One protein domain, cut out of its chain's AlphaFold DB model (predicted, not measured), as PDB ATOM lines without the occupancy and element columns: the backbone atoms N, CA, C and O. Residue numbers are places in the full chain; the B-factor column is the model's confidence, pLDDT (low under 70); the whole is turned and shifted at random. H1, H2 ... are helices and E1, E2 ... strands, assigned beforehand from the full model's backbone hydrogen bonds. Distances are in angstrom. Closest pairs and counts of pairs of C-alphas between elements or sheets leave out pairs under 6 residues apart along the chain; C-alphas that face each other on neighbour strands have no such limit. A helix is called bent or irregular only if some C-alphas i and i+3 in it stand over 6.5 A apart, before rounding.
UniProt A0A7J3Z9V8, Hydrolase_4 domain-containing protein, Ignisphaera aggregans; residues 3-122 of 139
ATOM      1  N   SER A   3     -80.177  49.685  -7.900       53.25
ATOM      2  CA  SER A   3     -81.052  48.845  -7.065       53.25
ATOM      3  C   SER A   3     -80.837  49.146  -5.579       53.25
ATOM      4  O   SER A   3     -79.694  49.207  -5.122       53.25
ATOM      5  N   TRP A   4     -81.934  49.295  -4.827       51.53
ATOM      6  CA  TRP A   4     -81.923  49.600  -3.392       51.53
ATOM      7  C   TRP A   4     -82.755  48.602  -2.581       51.53
ATOM      8  O   TRP A   4     -83.791  48.126  -3.047       51.53
ATOM      9  N   GLY A   5     -82.314  48.293  -1.359       55.06
ATOM     10  CA  GLY A   5     -83.067  47.456  -0.427       55.06
ATOM     11  C   GLY A   5     -82.601  47.589   1.026       55.06
ATOM     12  O   GLY A   5     -81.419  47.801   1.298       55.06
ATOM     13  N   THR A   6     -83.541  47.427   1.960       69.25
ATOM     14  CA  THR A   6     -83.311  47.426   3.416       69.25
ATOM     15  C   THR A   6     -83.478  46.023   3.994       69.25
ATOM     16  O   THR A   6     -84.264  45.246   3.454       69.25
ATOM     17  N   VAL A   7     -82.765  45.669   5.071       77.25
ATOM     18  CA  VAL A   7     -82.973  44.422   5.846       77.25
ATOM     19  C   VAL A   7     -83.100  43.192   4.928       77.25
ATOM     20  O   VAL A   7     -82.116  42.754   4.325       77.25
ATOM     21  N   TRP A   8     -84.308  42.645   4.754       81.25
ATOM     22  CA  TRP A   8     -84.570  41.506   3.868       81.25
ATOM     23  C   TRP A   8     -84.532  41.873   2.380       81.25
ATOM     24  O   TRP A   8     -84.006  41.105   1.583       81.25
ATOM     25  N   GLY A   9     -85.022  43.053   1.995       81.94
ATOM     26  CA  GLY A   9     -84.909  43.562   0.626       81.94
ATOM     27  C   GLY A   9     -83.450  43.779   0.218       81.94
ATOM     28  O   GLY A   9     -83.055  43.417  -0.887       81.94
ATOM     29  N   GLY A  10     -82.621  44.269   1.144       84.75
ATOM     30  CA  GLY A  10     -81.174  44.385   0.949       84.75
ATOM     31  C   GLY A  10     -80.516  43.024   0.714       84.75
ATOM     32  O   GLY A  10     -79.727  42.875  -0.216       84.75
ATOM     33  N   LEU A  11     -80.901  42.002   1.489       88.38
ATOM     34  CA  LEU A  11     -80.461  40.620   1.260       88.38
ATOM     35  C   LEU A  11     -80.879  40.107  -0.125       88.38
ATOM     36  O   LEU A  11     -80.057  39.503  -0.806       88.38
ATOM     37  N   VAL A  12     -82.125  40.334  -0.551       88.56
ATOM     38  CA  VAL A  12     -82.614  39.869  -1.860       88.56
ATOM     39  C   VAL A  12     -81.814  40.496  -2.995       88.56
ATOM     40  O   VAL A  12     -81.333  39.766  -3.861       88.56
ATOM     41  N   VAL A  13     -81.627  41.819  -2.975       89.25
ATOM     42  CA  VAL A  13     -80.851  42.525  -4.003       89.25
ATOM     43  C   VAL A  13     -79.421  41.993  -4.037       89.25
ATOM     44  O   VAL A  13     -78.935  41.612  -5.098       89.25
ATOM     45  N   LEU A  14     -78.764  41.881  -2.880       89.19
ATOM     46  CA  LEU A  14     -77.389  41.386  -2.805       89.19
ATOM     47  C   LEU A  14     -77.255  39.930  -3.248       89.19
ATOM     48  O   LEU A  14     -76.341  39.605  -4.003       89.19
ATOM     49  N   TYR A  15     -78.161  39.053  -2.816       90.75
ATOM     50  CA  TYR A  15     -78.174  37.650  -3.224       90.75
ATOM     51  C   TYR A  15     -78.397  37.510  -4.730       90.75
ATOM     52  O   TYR A  15     -77.707  36.728  -5.384       90.75
ATOM     53  N   TYR A  16     -79.309  38.299  -5.295       90.00
ATOM     54  CA  TYR A  16     -79.602  38.274  -6.720       90.00
ATOM     55  C   TYR A  16     -78.410  38.778  -7.548       90.00
ATOM     56  O   TYR A  16     -78.003  38.101  -8.490       90.00
ATOM     57  N   VAL A  17     -77.795  39.899  -7.154       91.25
ATOM     58  CA  VAL A  17     -76.592  40.444  -7.810       91.25
ATOM     59  C   VAL A  17     -75.427  39.457  -7.724       91.25
ATOM     60  O   VAL A  17     -74.739  39.208  -8.709       91.25
ATOM     61  N   ALA A  18     -75.205  38.860  -6.554       90.75
ATOM     62  CA  ALA A  18     -74.129  37.897  -6.359       90.75
ATOM     63  C   ALA A  18     -74.326  36.638  -7.220       90.75
ATOM     64  O   ALA A  18     -73.374  36.117  -7.802       90.75
ATOM     65  N   LYS A  19     -75.563  36.140  -7.317       90.88
ATOM     66  CA  LYS A  19     -75.872  34.886  -8.011       90.88
ATOM     67  C   LYS A  19     -75.969  35.034  -9.528       90.88
ATOM     68  O   LYS A  19     -75.462  34.175 -10.242       90.88
ATOM     69  N   TYR A  20     -76.630  36.082 -10.009       88.75
ATOM     70  CA  TYR A  20     -76.947  36.265 -11.430       88.75
ATOM     71  C   TYR A  20     -76.126  37.374 -12.098       88.75
ATOM     72  O   TYR A  20     -76.169  37.528 -13.316       88.75
ATOM     73  N   GLY A  21     -75.342  38.130 -11.327       82.19
ATOM     74  CA  GLY A  21     -74.518  39.214 -11.840       82.19
ATOM     75  C   GLY A  21     -75.281  40.533 -11.943       82.19
ATOM     76  O   GLY A  21     -75.855  41.025 -10.975       82.19
ATOM     77  N   ARG A  22     -75.205  41.184 -13.105       75.19
ATOM     78  CA  ARG A  22     -75.594  42.592 -13.262       75.19
ATOM     79  C   ARG A  22     -77.118  42.773 -13.262       75.19
ATOM     80  O   ARG A  22     -77.795  42.325 -14.177       75.19
ATOM     81  N   VAL A  23     -77.628  43.496 -12.265       73.56
ATOM     82  CA  VAL A  23     -79.043  43.929 -12.141       73.56
ATOM     83  C   VAL A  23     -79.196  45.436 -12.378       73.56
ATOM     84  O   VAL A  23     -80.296  45.959 -12.511       73.56
ATOM     85  N   GLY A  24     -78.066  46.139 -12.421       77.50
ATOM     86  CA  GLY A  24     -77.960  47.581 -12.540       77.50
ATOM     87  C   GLY A  24     -76.496  48.007 -12.564       77.50
ATOM     88  O   GLY A  24     -75.586  47.172 -12.605       77.50
ATOM     89  N   ASP A  25     -76.273  49.316 -12.528       85.38
ATOM     90  CA  ASP A  25     -74.930  49.901 -12.601       85.38
ATOM     91  C   ASP A  25     -74.248  49.971 -11.235       85.38
ATOM     92  O   ASP A  25     -73.024  49.967 -11.166       85.38
ATOM     93  N   ALA A  26     -75.038  49.998 -10.160       86.06
ATOM     94  CA  ALA A  26     -74.590  49.994  -8.775       86.06
ATOM     95  C   ALA A  26     -75.685  49.428  -7.856       86.06
ATOM     96  O   ALA A  26     -76.862  49.361  -8.233       86.06
ATOM     97  N   VAL A  27     -75.292  49.035  -6.646       88.44
ATOM     98  CA  VAL A  27     -76.194  48.542  -5.597       88.44
ATOM     99  C   VAL A  27     -75.974  49.331  -4.320       88.44
ATOM    100  O   VAL A  27     -74.838  49.526  -3.892       88.44
ATOM    101  N   VAL A  28     -77.073  49.724  -3.681       86.88
ATOM    102  CA  VAL A  28     -77.062  50.310  -2.341       86.88
ATOM    103  C   VAL A  28     -77.894  49.423  -1.424       86.88
ATOM    104  O   VAL A  28     -79.088  49.243  -1.648       86.88
ATOM    105  N   ALA A  29     -77.281  48.864  -0.384       86.12
ATOM    106  CA  ALA A  29     -77.975  48.014   0.577       86.12
ATOM    107  C   ALA A  29     -77.786  48.541   2.004       86.12
ATOM    108  O   ALA A  29     -76.661  48.755   2.459       86.12
ATOM    109  N   VAL A  30     -78.903  48.750   2.703       83.00
ATOM    110  CA  VAL A  30     -78.937  49.334   4.051       83.00
ATOM    111  C   VAL A  30     -79.335  48.268   5.063       83.00
ATOM    112  O   VAL A  30     -80.392  47.649   4.932       83.00
ATOM    113  N   ALA A  31     -78.470  48.043   6.049       80.88
ATOM    114  CA  ALA A  31     -78.553  46.976   7.038       80.88
ATOM    115  C   ALA A  31     -79.022  45.646   6.416       80.88
ATOM    116  O   ALA A  31     -80.047  45.113   6.827       80.88
ATOM    117  N   PRO A  32     -78.381  45.129   5.350       84.00
ATOM    118  CA  PRO A  32     -78.880  43.942   4.669       84.00
ATOM    119  C   PRO A  32     -78.693  42.693   5.530       84.00
ATOM    120  O   PRO A  32     -77.632  42.486   6.109       84.00
ATOM    121  N   ALA A  33     -79.683  41.800   5.559       83.62
ATOM    122  CA  ALA A  33     -79.685  40.590   6.390       83.62
ATOM    123  C   ALA A  33     -78.775  39.459   5.852       83.62
ATOM    124  O   ALA A  33     -79.178  38.305   5.747       83.62
ATOM    125  N   ILE A  34     -77.538  39.789   5.473       83.06
ATOM    126  CA  ILE A  34     -76.549  38.878   4.871       83.06
ATOM    127  C   ILE A  34     -75.823  38.000   5.890       83.06
ATOM    128  O   ILE A  34     -75.336  36.929   5.521       83.06
ATOM    129  N   LEU A  35     -75.806  38.383   7.167       80.62
ATOM    130  CA  LEU A  35     -75.273  37.561   8.252       80.62
ATOM    131  C   LEU A  35     -76.254  37.524   9.424       80.62
ATOM    132  O   LEU A  35     -76.306  38.441  10.243       80.62
ATOM    133  N   ILE A  36     -77.025  36.440   9.490       77.75
ATOM    134  CA  ILE A  36     -77.951  36.164  10.587       77.75
ATOM    135  C   ILE A  36     -77.315  35.073  11.464       77.75
ATOM    136  O   ILE A  36     -77.056  33.977  10.958       77.75
ATOM    137  N   PRO A  37     -77.025  35.340  12.751       72.19
ATOM    138  CA  PRO A  37     -76.485  34.333  13.654       72.19
ATOM    139  C   PRO A  37     -77.583  33.340  14.034       72.19
ATOM    140  O   PRO A  37     -78.506  33.657  14.779       72.19
ATOM    141  N   ILE A  38     -77.489  32.123  13.509       78.81
ATOM    142  CA  ILE A  38     -78.440  31.043  13.773       78.81
ATOM    143  C   ILE A  38     -77.666  29.752  14.031       78.81
ATOM    144  O   ILE A  38     -76.730  29.419  13.301       78.81
ATOM    145  N   SER A  39     -78.070  29.005  15.060       83.31
ATOM    146  CA  SER A  39     -77.493  27.692  15.343       83.31
ATOM    147  C   SER A  39     -77.849  26.680  14.248       83.31
ATOM    148  O   SER A  39     -78.927  26.710  13.647       83.31
ATOM    149  N   THR A  40     -76.952  25.724  14.001       85.19
ATOM    150  CA  THR A  40     -77.173  24.669  13.000       85.19
ATOM    151  C   THR A  40     -78.441  23.860  13.286       85.19
ATOM    152  O   THR A  40     -79.173  23.519  12.358       85.19
ATOM    153  N   SER A  41     -78.740  23.600  14.562       87.31
ATOM    154  CA  SER A  41     -79.951  22.887  14.981       87.31
ATOM    155  C   SER A  41     -81.226  23.670  14.664       87.31
ATOM    156  O   SER A  41     -82.162  23.090  14.116       87.31
ATOM    157  N   ALA A  42     -81.248  24.985  14.917       85.81
ATOM    158  CA  ALA A  42     -82.374  25.851  14.562       85.81
ATOM    159  C   ALA A  42     -82.581  25.940  13.040       85.81
ATOM    160  O   ALA A  42     -83.712  25.991  12.559       85.81
ATOM    161  N   TYR A  43     -81.499  25.899  12.258       87.44
ATOM    162  CA  TYR A  43     -81.599  25.873  10.799       87.44
ATOM    163  C   TYR A  43     -82.228  24.574  10.295       87.44
ATOM    164  O   TYR A  43     -83.108  24.604   9.434       87.44
ATOM    165  N   ILE A  44     -81.791  23.432  10.828       90.06
ATOM    166  CA  ILE A  44     -82.323  22.118  10.445       90.06
ATOM    167  C   ILE A  44     -83.794  22.001  10.849       90.06
ATOM    168  O   ILE A  44     -84.616  21.577  10.033       90.06
ATOM    169  N   SER A  45     -84.153  22.420  12.065       89.38
ATOM    170  CA  SER A  45     -85.543  22.380  12.522       89.38
ATOM    171  C   SER A  45     -86.443  23.269  11.665       89.38
ATOM    172  O   SER A  45     -87.514  22.825  11.255       89.38
ATOM    173  N   ALA A  46     -85.990  24.467  11.285       86.62
ATOM    174  CA  ALA A  46     -86.725  25.317  10.354       86.62
ATOM    175  C   ALA A  46     -86.802  24.733   8.942       86.62
ATOM    176  O   ALA A  46     -87.847  24.844   8.308       86.62
ATOM    177  N   ALA A  47     -85.760  24.055   8.453       90.38
ATOM    178  CA  ALA A  47     -85.806  23.368   7.164       90.38
ATOM    179  C   ALA A  47     -86.904  22.291   7.144       90.38
ATOM    180  O   ALA A  47     -87.693  22.233   6.199       90.38
ATOM    181  N   ILE A  48     -86.997  21.486   8.206       91.75
ATOM    182  CA  ILE A  48     -88.037  20.461   8.373       91.75
ATOM    183  C   ILE A  48     -89.416  21.119   8.514       91.75
ATOM    184  O   ILE A  48     -90.344  20.795   7.769       91.75
ATOM    185  N   ALA A  49     -89.546  22.098   9.409       90.31
ATOM    186  CA  ALA A  49     -90.802  22.797   9.655       90.31
ATOM    187  C   ALA A  49     -91.313  23.538   8.407       90.31
ATOM    188  O   ALA A  49     -92.522  23.581   8.181       90.31
ATOM    189  N   SER A  50     -90.413  24.052   7.560       92.19
ATOM    190  CA  SER A  50     -90.756  24.716   6.295       92.19
ATOM    191  C   SER A  50     -91.381  23.772   5.269       92.19
ATOM    192  O   SER A  50     -92.075  24.238   4.368       92.19
ATOM    193  N   LYS A  51     -91.140  22.460   5.387       92.75
ATOM    194  CA  LYS A  51     -91.747  21.435   4.533       92.75
ATOM    195  C   LYS A  51     -93.075  20.944   5.103       92.75
ATOM    196  O   LYS A  51     -94.022  20.781   4.347       92.75
ATOM    197  N   LEU A  52     -93.147  20.744   6.421       93.19
ATOM    198  CA  LEU A  52     -94.339  20.203   7.086       93.19
ATOM    199  C   LEU A  52     -95.438  21.253   7.287       93.19
ATOM    200  O   LEU A  52     -96.617  20.970   7.113       93.19
ATOM    201  N   THR A  53     -95.058  22.473   7.666       93.31
ATOM    202  CA  THR A  53     -95.994  23.548   8.029       93.31
ATOM    203  C   THR A  53     -95.579  24.896   7.421       93.31
ATOM    204  O   THR A  53     -95.435  25.887   8.138       93.31
ATOM    205  N   PRO A  54     -95.408  24.988   6.085       88.94
ATOM    206  CA  PRO A  54     -94.845  26.168   5.418       88.94
ATOM    207  C   PRO A  54     -95.587  27.475   5.719       88.94
ATOM    208  O   PRO A  54     -94.963  28.530   5.796       88.94
ATOM    209  N   ARG A  55     -96.916  27.406   5.874       90.31
ATOM    210  CA  ARG A  55     -97.799  28.568   6.068       90.31
ATOM    211  C   ARG A  55     -97.986  28.963   7.531       90.31
ATOM    212  O   ARG A  55     -98.588  30.002   7.791       90.31
ATOM    213  N   LYS A  56     -97.500  28.154   8.481       88.06
ATOM    214  CA  LYS A  56     -97.606  28.491   9.901       88.06
ATOM    215  C   LYS A  56     -96.836  29.784  10.140       88.06
ATOM    216  O   LYS A  56     -95.696  29.927   9.693       88.06
ATOM    217  N   ARG A  57     -97.491  30.731  10.804       85.44
ATOM    218  CA  ARG A  57     -96.873  31.988  11.204       85.44
ATOM    219  C   ARG A  57     -96.134  31.791  12.519       85.44
ATOM    220  O   ARG A  57     -96.634  31.126  13.425       85.44
ATOM    221  N   VAL A  58     -94.925  32.320  12.581       82.44
ATOM    222  CA  VAL A  58     -94.060  32.313  13.754       82.44
ATOM    223  C   VAL A  58     -93.617  33.733  14.032       82.44
ATOM    224  O   VAL A  58     -93.368  34.506  13.103       82.44
ATOM    225  N   ARG A  59     -93.499  34.052  15.319       77.94
ATOM    226  CA  ARG A  59     -92.917  35.316  15.747       77.94
ATOM    227  C   ARG A  59     -91.459  35.366  15.323       77.94
ATOM    228  O   ARG A  59     -90.748  34.363  15.421       77.94
ATOM    229  N   LEU A  60     -91.025  36.525  14.843       70.56
ATOM    230  CA  LEU A  60     -89.615  36.736  14.545       70.56
ATOM    231  C   LEU A  60     -88.778  36.579  15.823       70.56
ATOM    232  O   LEU A  60     -89.218  36.999  16.894       70.56
ATOM    233  N   PRO A  61     -87.575  35.988  15.732       66.12
ATOM    234  CA  PRO A  61     -86.717  35.726  16.883       66.12
ATOM    235  C   PRO A  61     -85.952  36.990  17.317       66.12
ATOM    236  O   PRO A  61     -84.741  36.943  17.511       66.12
ATOM    237  N   PHE A  62     -86.639  38.127  17.425       65.81
ATOM    238  CA  PHE A  62     -86.078  39.372  17.946       65.81
ATOM    239  C   PHE A  62     -86.611  39.599  19.354       65.81
ATOM    240  O   PHE A  62     -87.814  39.469  19.591       65.81
ATOM    241  N   THR A  63     -85.729  39.926  20.297       63.41
ATOM    242  CA  THR A  63     -86.172  40.274  21.647       63.41
ATOM    243  C   THR A  63     -86.847  41.642  21.631       63.41
ATOM    244  O   THR A  63     -86.508  42.519  20.830       63.41
ATOM    245  N   GLU A  64     -87.799  41.863  22.540       64.38
ATOM    246  CA  GLU A  64     -88.424  43.182  22.693       64.38
ATOM    247  C   GLU A  64     -87.386  44.276  22.974       64.38
ATOM    248  O   GLU A  64     -87.564  45.420  22.573       64.38
ATOM    249  N   GLU A  65     -86.276  43.920  23.617       63.88
ATOM    250  CA  GLU A  65     -85.154  44.809  23.915       63.88
ATOM    251  C   GLU A  65     -84.376  45.220  22.658       63.88
ATOM    252  O   GLU A  65     -84.003  46.384  22.539       63.88
ATOM    253  N   GLN A  66     -84.157  44.302  21.707       64.31
ATOM    254  CA  GLN A  66     -83.534  44.619  20.414       64.31
ATOM    255  C   GLN A  66     -84.423  45.559  19.596       64.31
ATOM    256  O   GLN A  66     -83.938  46.521  19.002       64.31
ATOM    257  N   ILE A  67     -85.736  45.316  19.616       63.81
ATOM    258  CA  ILE A  67     -86.713  46.186  18.959       63.81
ATOM    259  C   ILE A  67     -86.728  47.564  19.638       63.81
ATOM    260  O   ILE A  67     -86.645  48.578  18.953       63.81
ATOM    261  N   LYS A  68     -86.751  47.626  20.977       63.03
ATOM    262  CA  LYS A  68     -86.714  48.889  21.733       63.03
ATOM    263  C   LYS A  68     -85.441  49.695  21.469       63.03
ATOM    264  O   LYS A  68     -85.549  50.884  21.198       63.03
ATOM    265  N   ARG A  69     -84.259  49.073  21.450       64.81
ATOM    266  CA  ARG A  69     -82.997  49.761  21.112       64.81
ATOM    267  C   ARG A  69     -82.969  50.290  19.681       64.81
ATOM    268  O   ARG A  69     -82.472  51.390  19.441       64.81
ATOM    269  N   ALA A  70     -83.529  49.538  18.731       59.62
ATOM    270  CA  ALA A  70     -83.703  50.021  17.363       59.62
ATOM    271  C   ALA A  70     -84.653  51.235  17.301       59.62
ATOM    272  O   ALA A  70     -84.472  52.112  16.460       59.62
ATOM    273  N   MET A  71     -85.626  51.311  18.215       58.59
ATOM    274  CA  MET A  71     -86.585  52.415  18.331       58.59
ATOM    275  C   MET A  71     -86.034  53.640  19.085       58.59
ATOM    276  O   MET A  71     -86.440  54.757  18.785       58.59
ATOM    277  N   GLU A  72     -85.104  53.471  20.029       59.72
ATOM    278  CA  GLU A  72     -84.569  54.558  20.874       59.72
ATOM    279  C   GLU A  72     -83.848  55.668  20.090       59.72
ATOM    280  O   GLU A  72     -83.790  56.801  20.556       59.72
ATOM    281  N   ASN A  73     -83.340  55.369  18.889       57.69
ATOM    282  CA  ASN A  73     -82.630  56.332  18.036       57.69
ATOM    283  C   ASN A  73     -83.433  56.766  16.797       57.69
ATOM    284  O   ASN A  73     -82.877  57.403  15.903       57.69
ATOM    285  N   GLN A  74     -84.711  56.388  16.701       58.72
ATOM    286  CA  GLN A  74     -85.547  56.715  15.550       58.72
ATOM    287  C   GLN A  74     -86.391  57.965  15.791       58.72
ATOM    288  O   GLN A  74     -86.933  58.185  16.874       58.72
ATOM    289  N   ASP A  75     -86.528  58.765  14.736       54.75
ATOM    290  CA  ASP A  75     -87.391  59.940  14.723       54.75
ATOM    291  C   ASP A  75     -88.855  59.548  15.012       54.75
ATOM    292  O   ASP A  75     -89.309  58.451  14.661       54.75
ATOM    293  N   ARG A  76     -89.630  60.440  15.643       54.91
ATOM    294  CA  ARG A  76     -91.010  60.148  16.082       54.91
ATOM    295  C   ARG A  76     -91.927  59.719  14.930       54.91
ATOM    296  O   ARG A  76     -92.904  59.011  15.172       54.91
ATOM    297  N   GLU A  77     -91.621  60.116  13.696       54.59
ATOM    298  CA  GLU A  77     -92.346  59.693  12.492       54.59
ATOM    299  C   GLU A  77     -91.992  58.274  12.023       54.59
ATOM    300  O   GLU A  77     -92.883  57.523  11.612       54.59
ATOM    301  N   ALA A  78     -90.734  57.849  12.167       53.31
ATOM    302  CA  ALA A  78     -90.316  56.475  11.877       53.31
ATOM    303  C   ALA A  78     -90.975  55.476  12.848       53.31
ATOM    304  O   ALA A  78     -91.400  54.390  12.453       53.31
ATOM    305  N   LEU A  79     -91.189  55.895  14.100       54.00
ATOM    306  CA  LEU A  79     -91.881  55.102  15.119       54.00
ATOM    307  C   LEU A  79     -93.380  54.890  14.839       54.00
ATOM    308  O   LEU A  79     -93.960  53.942  15.375       54.00
ATOM    309  N   LYS A  80     -94.022  55.727  14.006       55.03
ATOM    310  CA  LYS A  80     -95.440  55.546  13.632       55.03
ATOM    311  C   LYS A  80     -95.653  54.265  12.817       55.03
ATOM    312  O   LYS A  80     -96.615  53.552  13.074       55.03
ATOM    313  N   HIS A  81     -94.714  53.921  11.936       53.56
ATOM    314  CA  HIS A  81     -94.792  52.734  11.072       53.56
ATOM    315  C   HIS A  81     -94.624  51.416  11.849       53.56
ATOM    316  O   HIS A  81     -95.112  50.378  11.426       53.56
ATOM    317  N   ILE A  82     -93.961  51.447  13.011       53.56
ATOM    318  CA  ILE A  82     -93.754  50.269  13.876       53.56
ATOM    319  C   ILE A  82     -94.959  50.031  14.802       53.56
ATOM    320  O   ILE A  82     -95.186  48.915  15.276       53.56
ATOM    321  N   LYS A  83     -95.732  51.086  15.087       51.72
ATOM    322  CA  LYS A  83     -96.985  50.999  15.850       51.72
ATOM    323  C   LYS A  83     -98.174  50.594  14.989       51.72
ATOM    324  O   LYS A  83     -99.171  50.155  15.553       51.72
ATOM    325  N   ASP A  84     -98.057  50.735  13.674       54.94
ATOM    326  CA  ASP A  84     -99.047  50.246  12.728       54.94
ATOM    327  C   ASP A  84     -99.029  48.702  12.718       54.94
ATOM    328  O   ASP A  84     -98.026  48.102  12.313       54.94
ATOM    329  N   PRO A  85    -100.093  48.029  13.199       51.56
ATOM    330  CA  PRO A  85    -100.156  46.571  13.260       51.56
ATOM    331  C   PRO A  85    -100.019  45.904  11.886       51.56
ATOM    332  O   PRO A  85     -99.621  44.742  11.826       51.56
ATOM    333  N   GLU A  86    -100.339  46.619  10.800       50.97
ATOM    334  CA  GLU A  86    -100.250  46.102   9.431       50.97
ATOM    335  C   GLU A  86     -98.816  46.123   8.885       50.97
ATOM    336  O   GLU A  86     -98.437  45.252   8.098       50.97
ATOM    337  N   LEU A  87     -97.992  47.073   9.338       51.81
ATOM    338  CA  LEU A  87     -96.595  47.232   8.915       51.81
ATOM    339  C   LEU A  87     -95.605  46.589   9.894       51.81
ATOM    340  O   LEU A  87     -94.487  46.227   9.513       51.81
ATOM    341  N   ALA A  88     -96.016  46.389  11.146       56.88
ATOM    342  CA  ALA A  88     -95.276  45.623  12.128       56.88
ATOM    343  C   ALA A  88     -95.335  44.128  11.776       56.88
ATOM    344  O   ALA A  88     -96.134  43.371  12.325       56.88
ATOM    345  N   LEU A  89     -94.455  43.688  10.870       58.34
ATOM    346  CA  LEU A  89     -94.167  42.280  10.568       58.34
ATOM    347  C   LEU A  89     -93.623  41.562  11.820       58.34
ATOM    348  O   LEU A  89     -92.449  41.225  11.901       58.34
ATOM    349  N   ARG A  90     -94.466  41.346  12.834       64.31
ATOM    350  CA  ARG A  90     -94.134  40.588  14.052       64.31
ATOM    351  C   ARG A  90     -94.140  39.091  13.781       64.31
ATOM    352  O   ARG A  90     -93.358  38.353  14.378       64.31
ATOM    353  N   ASP A  91     -94.981  38.682  12.839       73.25
ATOM    354  CA  ASP A  91     -95.185  37.300  12.448       73.25
ATOM    355  C   ASP A  91     -94.807  37.095  10.981       73.25
ATOM    356  O   ASP A  91     -95.306  37.775  10.085       73.25
ATOM    357  N   THR A  92     -93.958  36.106  10.723       81.38
ATOM    358  CA  THR A  92     -93.591  35.671   9.373       81.38
ATOM    359  C   THR A  92     -93.953  34.207   9.179       81.38
ATOM    360  O   THR A  92     -94.154  33.471  10.143       81.38
ATOM    361  N   THR A  93     -94.049  33.742   7.936       88.50
ATOM    362  CA  THR A  93     -94.249  32.307   7.693       88.50
ATOM    363  C   THR A  93     -92.949  31.543   7.924       88.50
ATOM    364  O   THR A  93     -91.866  32.037   7.603       88.50
ATOM    365  N   ILE A  94     -93.043  30.306   8.422       86.81
ATOM    366  CA  ILE A  94     -91.873  29.424   8.569       86.81
ATOM    367  C   ILE A  94     -91.143  29.278   7.231       86.81
ATOM    368  O   ILE A  94     -89.911  29.261   7.196       86.81
ATOM    369  N   ARG A  95     -91.887  29.211   6.117       91.00
ATOM    370  CA  ARG A  95     -91.282  29.133   4.788       91.00
ATOM    371  C   ARG A  95     -90.436  30.362   4.468       91.00
ATOM    372  O   ARG A  95     -89.296  30.194   4.048       91.00
ATOM    373  N   LEU A  96     -90.975  31.565   4.667       88.56
ATOM    374  CA  LEU A  96     -90.249  32.802   4.380       88.56
ATOM    375  C   LEU A  96     -89.010  32.940   5.272       88.56
ATOM    376  O   LEU A  96     -87.931  33.240   4.769       88.56
ATOM    377  N   LEU A  97     -89.142  32.647   6.567       86.94
ATOM    378  CA  LEU A  97     -88.018  32.674   7.502       86.94
ATOM    379  C   LEU A  97     -86.891  31.725   7.070       86.94
ATOM    380  O   LEU A  97     -85.725  32.115   7.035       86.94
ATOM    381  N   TYR A  98     -87.246  30.494   6.691       90.31
ATOM    382  CA  TYR A  98     -86.281  29.517   6.199       90.31
ATOM    383  C   TYR A  98     -85.573  29.986   4.919       90.31
ATOM    384  O   TYR A  98     -84.351  29.868   4.828       90.31
ATOM    385  N   GLU A  99     -86.303  30.545   3.949       91.50
ATOM    386  CA  GLU A  99     -85.701  31.054   2.709       91.50
ATOM    387  C   GLU A  99     -84.767  32.245   2.963       91.50
ATOM    388  O   GLU A  99     -83.702  32.313   2.356       91.50
ATOM    389  N   ILE A 100     -85.097  33.136   3.905       88.62
ATOM    390  CA  ILE A 100     -84.209  34.237   4.313       88.62
ATOM    391  C   ILE A 100     -82.905  33.685   4.899       88.62
ATOM    392  O   ILE A 100     -81.816  34.089   4.488       88.62
ATOM    393  N   TRP A 101     -82.989  32.724   5.823       88.38
ATOM    394  CA  TRP A 101     -81.799  32.099   6.411       88.38
ATOM    395  C   TRP A 101     -80.966  31.355   5.376       88.38
ATOM    396  O   TRP A 101     -79.737  31.449   5.369       88.38
ATOM    397  N   LYS A 102     -81.625  30.631   4.474       91.44
ATOM    398  CA  LYS A 102     -80.962  29.938   3.375       91.44
ATOM    399  C   LYS A 102     -80.252  30.930   2.450       91.44
ATOM    400  O   LYS A 102     -79.071  30.734   2.171       91.44
ATOM    401  N   ALA A 103     -80.922  32.001   2.028       90.25
ATOM    402  CA  ALA A 103     -80.352  33.036   1.168       90.25
ATOM    403  C   ALA A 103     -79.159  33.744   1.829       90.25
ATOM    404  O   ALA A 103     -78.122  33.894   1.188       90.25
ATOM    405  N   SER A 104     -79.253  34.092   3.118       88.69
ATOM    406  CA  SER A 104     -78.130  34.653   3.890       88.69
ATOM    407  C   SER A 104     -76.914  33.720   3.891       88.69
ATOM    408  O   SER A 104     -75.794  34.164   3.646       88.69
ATOM    409  N   ARG A 105     -77.111  32.408   4.088       88.69
ATOM    410  CA  ARG A 105     -76.011  31.426   4.050       88.69
ATOM    411  C   ARG A 105     -75.444  31.219   2.648       88.69
ATOM    412  O   ARG A 105     -74.238  31.051   2.490       88.69
ATOM    413  N   GLU A 106     -76.299  31.175   1.633       91.06
ATOM    414  CA  GLU A 106     -75.874  30.954   0.253       91.06
ATOM    415  C   GLU A 106     -75.208  32.179  -0.373       91.06
ATOM    416  O   GLU A 106     -74.321  31.999  -1.203       91.06
ATOM    417  N   PHE A 107     -75.580  33.397   0.033       90.44
ATOM    418  CA  PHE A 107     -74.986  34.648  -0.446       90.44
ATOM    419  C   PHE A 107     -73.455  34.599  -0.436       90.44
ATOM    420  O   PHE A 107     -72.816  34.917  -1.436       90.44
ATOM    421  N   TRP A 108     -72.861  34.095   0.646       89.25
ATOM    422  CA  TRP A 108     -71.409  34.014   0.808       89.25
ATOM    423  C   TRP A 108     -70.698  33.124  -0.212       89.25
ATOM    424  O   TRP A 108     -69.530  33.357  -0.515       89.25
ATOM    425  N   LYS A 109     -71.399  32.145  -0.797       91.19
ATOM    426  CA  LYS A 109     -70.856  31.317  -1.885       91.19
ATOM    427  C   LYS A 109     -70.664  32.123  -3.168       91.19
ATOM    428  O   LYS A 109     -69.787  31.804  -3.962       91.19
ATOM    429  N   TYR A 110     -71.479  33.157  -3.355       90.62
ATOM    430  CA  TYR A 110     -71.535  33.956  -4.573       90.62
ATOM    431  C   TYR A 110     -71.000  35.380  -4.388       90.62
ATOM    432  O   TYR A 110     -70.805  36.077  -5.375       90.62
ATOM    433  N   ALA A 111     -70.733  35.832  -3.159       87.75
ATOM    434  CA  ALA A 111     -70.364  37.220  -2.862       87.75
ATOM    435  C   ALA A 111     -69.162  37.730  -3.681       87.75
ATOM    436  O   ALA A 111     -69.136  38.886  -4.093       87.75
ATOM    437  N   LYS A 112     -68.199  36.852  -3.997       89.00
ATOM    438  CA  LYS A 112     -67.028  37.171  -4.838       89.00
ATOM    439  C   LYS A 112     -67.375  37.502  -6.295       89.00
ATOM    440  O   LYS A 112     -66.534  38.028  -7.016       89.00
ATOM    441  N   ASN A 113     -68.588  37.190  -6.738       90.44
ATOM    442  CA  ASN A 113     -69.045  37.435  -8.102       90.44
ATOM    443  C   ASN A 113     -69.583  38.859  -8.298       90.44
ATOM    444  O   ASN A 113     -69.872  39.242  -9.431       90.44
ATOM    445  N   ILE A 114     -69.727  39.648  -7.228       88.88
ATOM    446  CA  ILE A 114     -70.180  41.038  -7.326       88.88
ATOM    447  C   ILE A 114     -69.072  41.868  -7.987       88.88
ATOM    448  O   ILE A 114     -67.997  42.053  -7.425       88.88
ATOM    449  N   ARG A 115     -69.345  42.362  -9.201       89.94
ATOM    450  CA  ARG A 115     -68.407  43.170 -10.012       89.94
ATOM    451  C   ARG A 115     -68.847  44.618 -10.214       89.94
ATOM    452  O   ARG A 115     -68.177  45.368 -10.913       89.94
ATOM    453  N   ILE A 116     -69.992  44.990  -9.654       88.88
ATOM    454  CA  ILE A 116     -70.530  46.346  -9.742       88.88
ATOM    455  C   ILE A 116     -70.235  47.113  -8.452       88.88
ATOM    456  O   ILE A 116     -70.114  46.482  -7.398       88.88
ATOM    457  N   PRO A 117     -70.141  48.452  -8.513       90.62
ATOM    458  CA  PRO A 117     -70.080  49.294  -7.329       90.62
ATOM    459  C   PRO A 117     -71.167  48.927  -6.313       90.62
ATOM    460  O   PRO A 117     -72.352  48.837  -6.647       90.62
ATOM    461  N   LEU A 118     -70.745  48.711  -5.070       88.00
ATOM    462  CA  LEU A 118     -71.602  48.321  -3.960       88.00
ATOM    463  C   LEU A 118     -71.378  49.278  -2.789       88.00
ATOM    464  O   LEU A 118     -70.261  49.392  -2.289       88.00
ATOM    465  N   LEU A 119     -72.454  49.915  -2.327       87.00
ATOM    466  CA  LEU A 119     -72.491  50.664  -1.077       87.00
ATOM    467  C   LEU A 119     -73.262  49.861  -0.025       87.00
ATOM    468  O   LEU A 119     -74.454  49.590  -0.185       87.00
ATOM    469  N   LEU A 120     -72.576  49.502   1.058       85.19
ATOM    470  CA  LEU A 120     -73.165  48.883   2.243       85.19
ATOM    471  C   LEU A 120     -73.245  49.921   3.358       85.19
ATOM    472  O   LEU A 120     -72.226  50.478   3.760       85.19
ATOM    473  N   VAL A 121     -74.449  50.158   3.865       83.31
ATOM    474  CA  VAL A 121     -74.679  51.039   5.016       83.31
ATOM    475  C   VAL A 121     -75.125  50.174   6.183       83.31
ATOM    476  O   VAL A 121     -76.095  49.435   6.049       83.31
ATOM    477  N   HIS A 122     -74.441  50.255   7.323       79.38
ATOM    478  CA  HIS A 122     -74.772  49.465   8.512       79.38
ATOM    479  C   HIS A 122     -74.651  50.315   9.774       79.38
ATOM    480  O   HIS A 122     -73.686  51.063   9.918       79.38
TER     481      HIS A 122
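What this domain is: This is residues 3 to 122 of the 139 residues of the protein "Hydrolase_4 domain-containing protein" of Ignisphaera aggregans (UniProt A0A7J3Z9V8). A small parallel sheet of three strands, E1, E2 and E5, has H1 over one face; the long helix H5 crosses H1 on the side away from the sheet. H5 leads away from this part to H2 and the two-strand pair E3 and E4, beyond which lie the short helices H3 and H4, with residues 72 to 78 and 83 to 88 sticking out. The printed part has 120 residues, with elements in the order E1 H1 E2 H2 E3 H3 H4 E4 H5 E5. The class is mixed, helices and strands; the larger sheet runs E1 E2 E5, and E3 and E4 are antiparallel. The whole is compact, with a radius of gyration of the C-alphas of 15.8 A and spans of 41 by 38 by 22 A.

Where its parts are: The larger sheet holds E1, residues 3 to 6, from C-alpha 3 at (-81.052, 48.845, -7.065); E2, residues 26 to 30, 13.6 A long; and E5, residues 118 to 121, ending at C-alpha 121 at (-74.679, 51.039, 5.016). H1 is residues 7 to 20, 20.0 A long. H5, residues 94 to 113, is 29.4 A long and begins at C-alpha 94 at (-91.873, 29.424, 8.569). It is irregular, with C-alphas 109 and 112 7.6 A apart, and has a kink of 45 degrees near residue 107. H2 is residues 40 to 52, 18.7 A long. E3 is residues 57 to 59, E4 residues 91 to 93, H3 residues 64 to 72 and H4 residues 78 to 83.

How they stand to each other: E1 and E2 are parallel at 9 degrees, with N 28 and O 3 3.0 A apart, within hydrogen-bond range. E2 and E5 are parallel at 15 degrees, with N 29 and O 119 at 2.9 A. E1, H1 and E2 form a strand-helix-strand unit, two parallel neighbour strands joined through a helix, with a right-handed crossover. H1 is on the sheet at a height of 8.5 A, over E1 and E2, making two layers, a sheet with a helix on one face; on the local plane it runs along the strands, at 18 degrees to E1. The closest C-alphas of H1 and E2 are those of Gly 10 and Ala 29, 4.9 A apart. H5 is not on this sheet but touches H1, closest at the C-alphas of Ala 18 and Tyr 110, 5.0 A, the same way at a steep tilt of 47 degrees. With residues 94 to 101 alone, H5 touches H2, closest at the C-alphas of Arg 95 and Ser 50, 4.7 A, opposite ways at a steep tilt of 56 degrees. E3 and E4 are antiparallel at 136 degrees, with N 58 and O 92 at 2.8 A. H3 and H4 are close but not clearly touching, closest at the C-alphas of Met 71 and Leu 79, 6.8 A; both are apart from H5. In H1 and H3 every O i to N i+4 pair is within hydrogen-bond range; in H2 8 of 9 are, in H4 1 of 2 and in H5 11 of 16.

The domain as a whole: The two C-alphas farthest apart, those of Leu 52 and Arg 76, are 41.1 A apart. The printed part has no cut and no long link. Mean pLDDT of the printed part is 78.4; residues 3 to 6 and 61 to 90 are under 70.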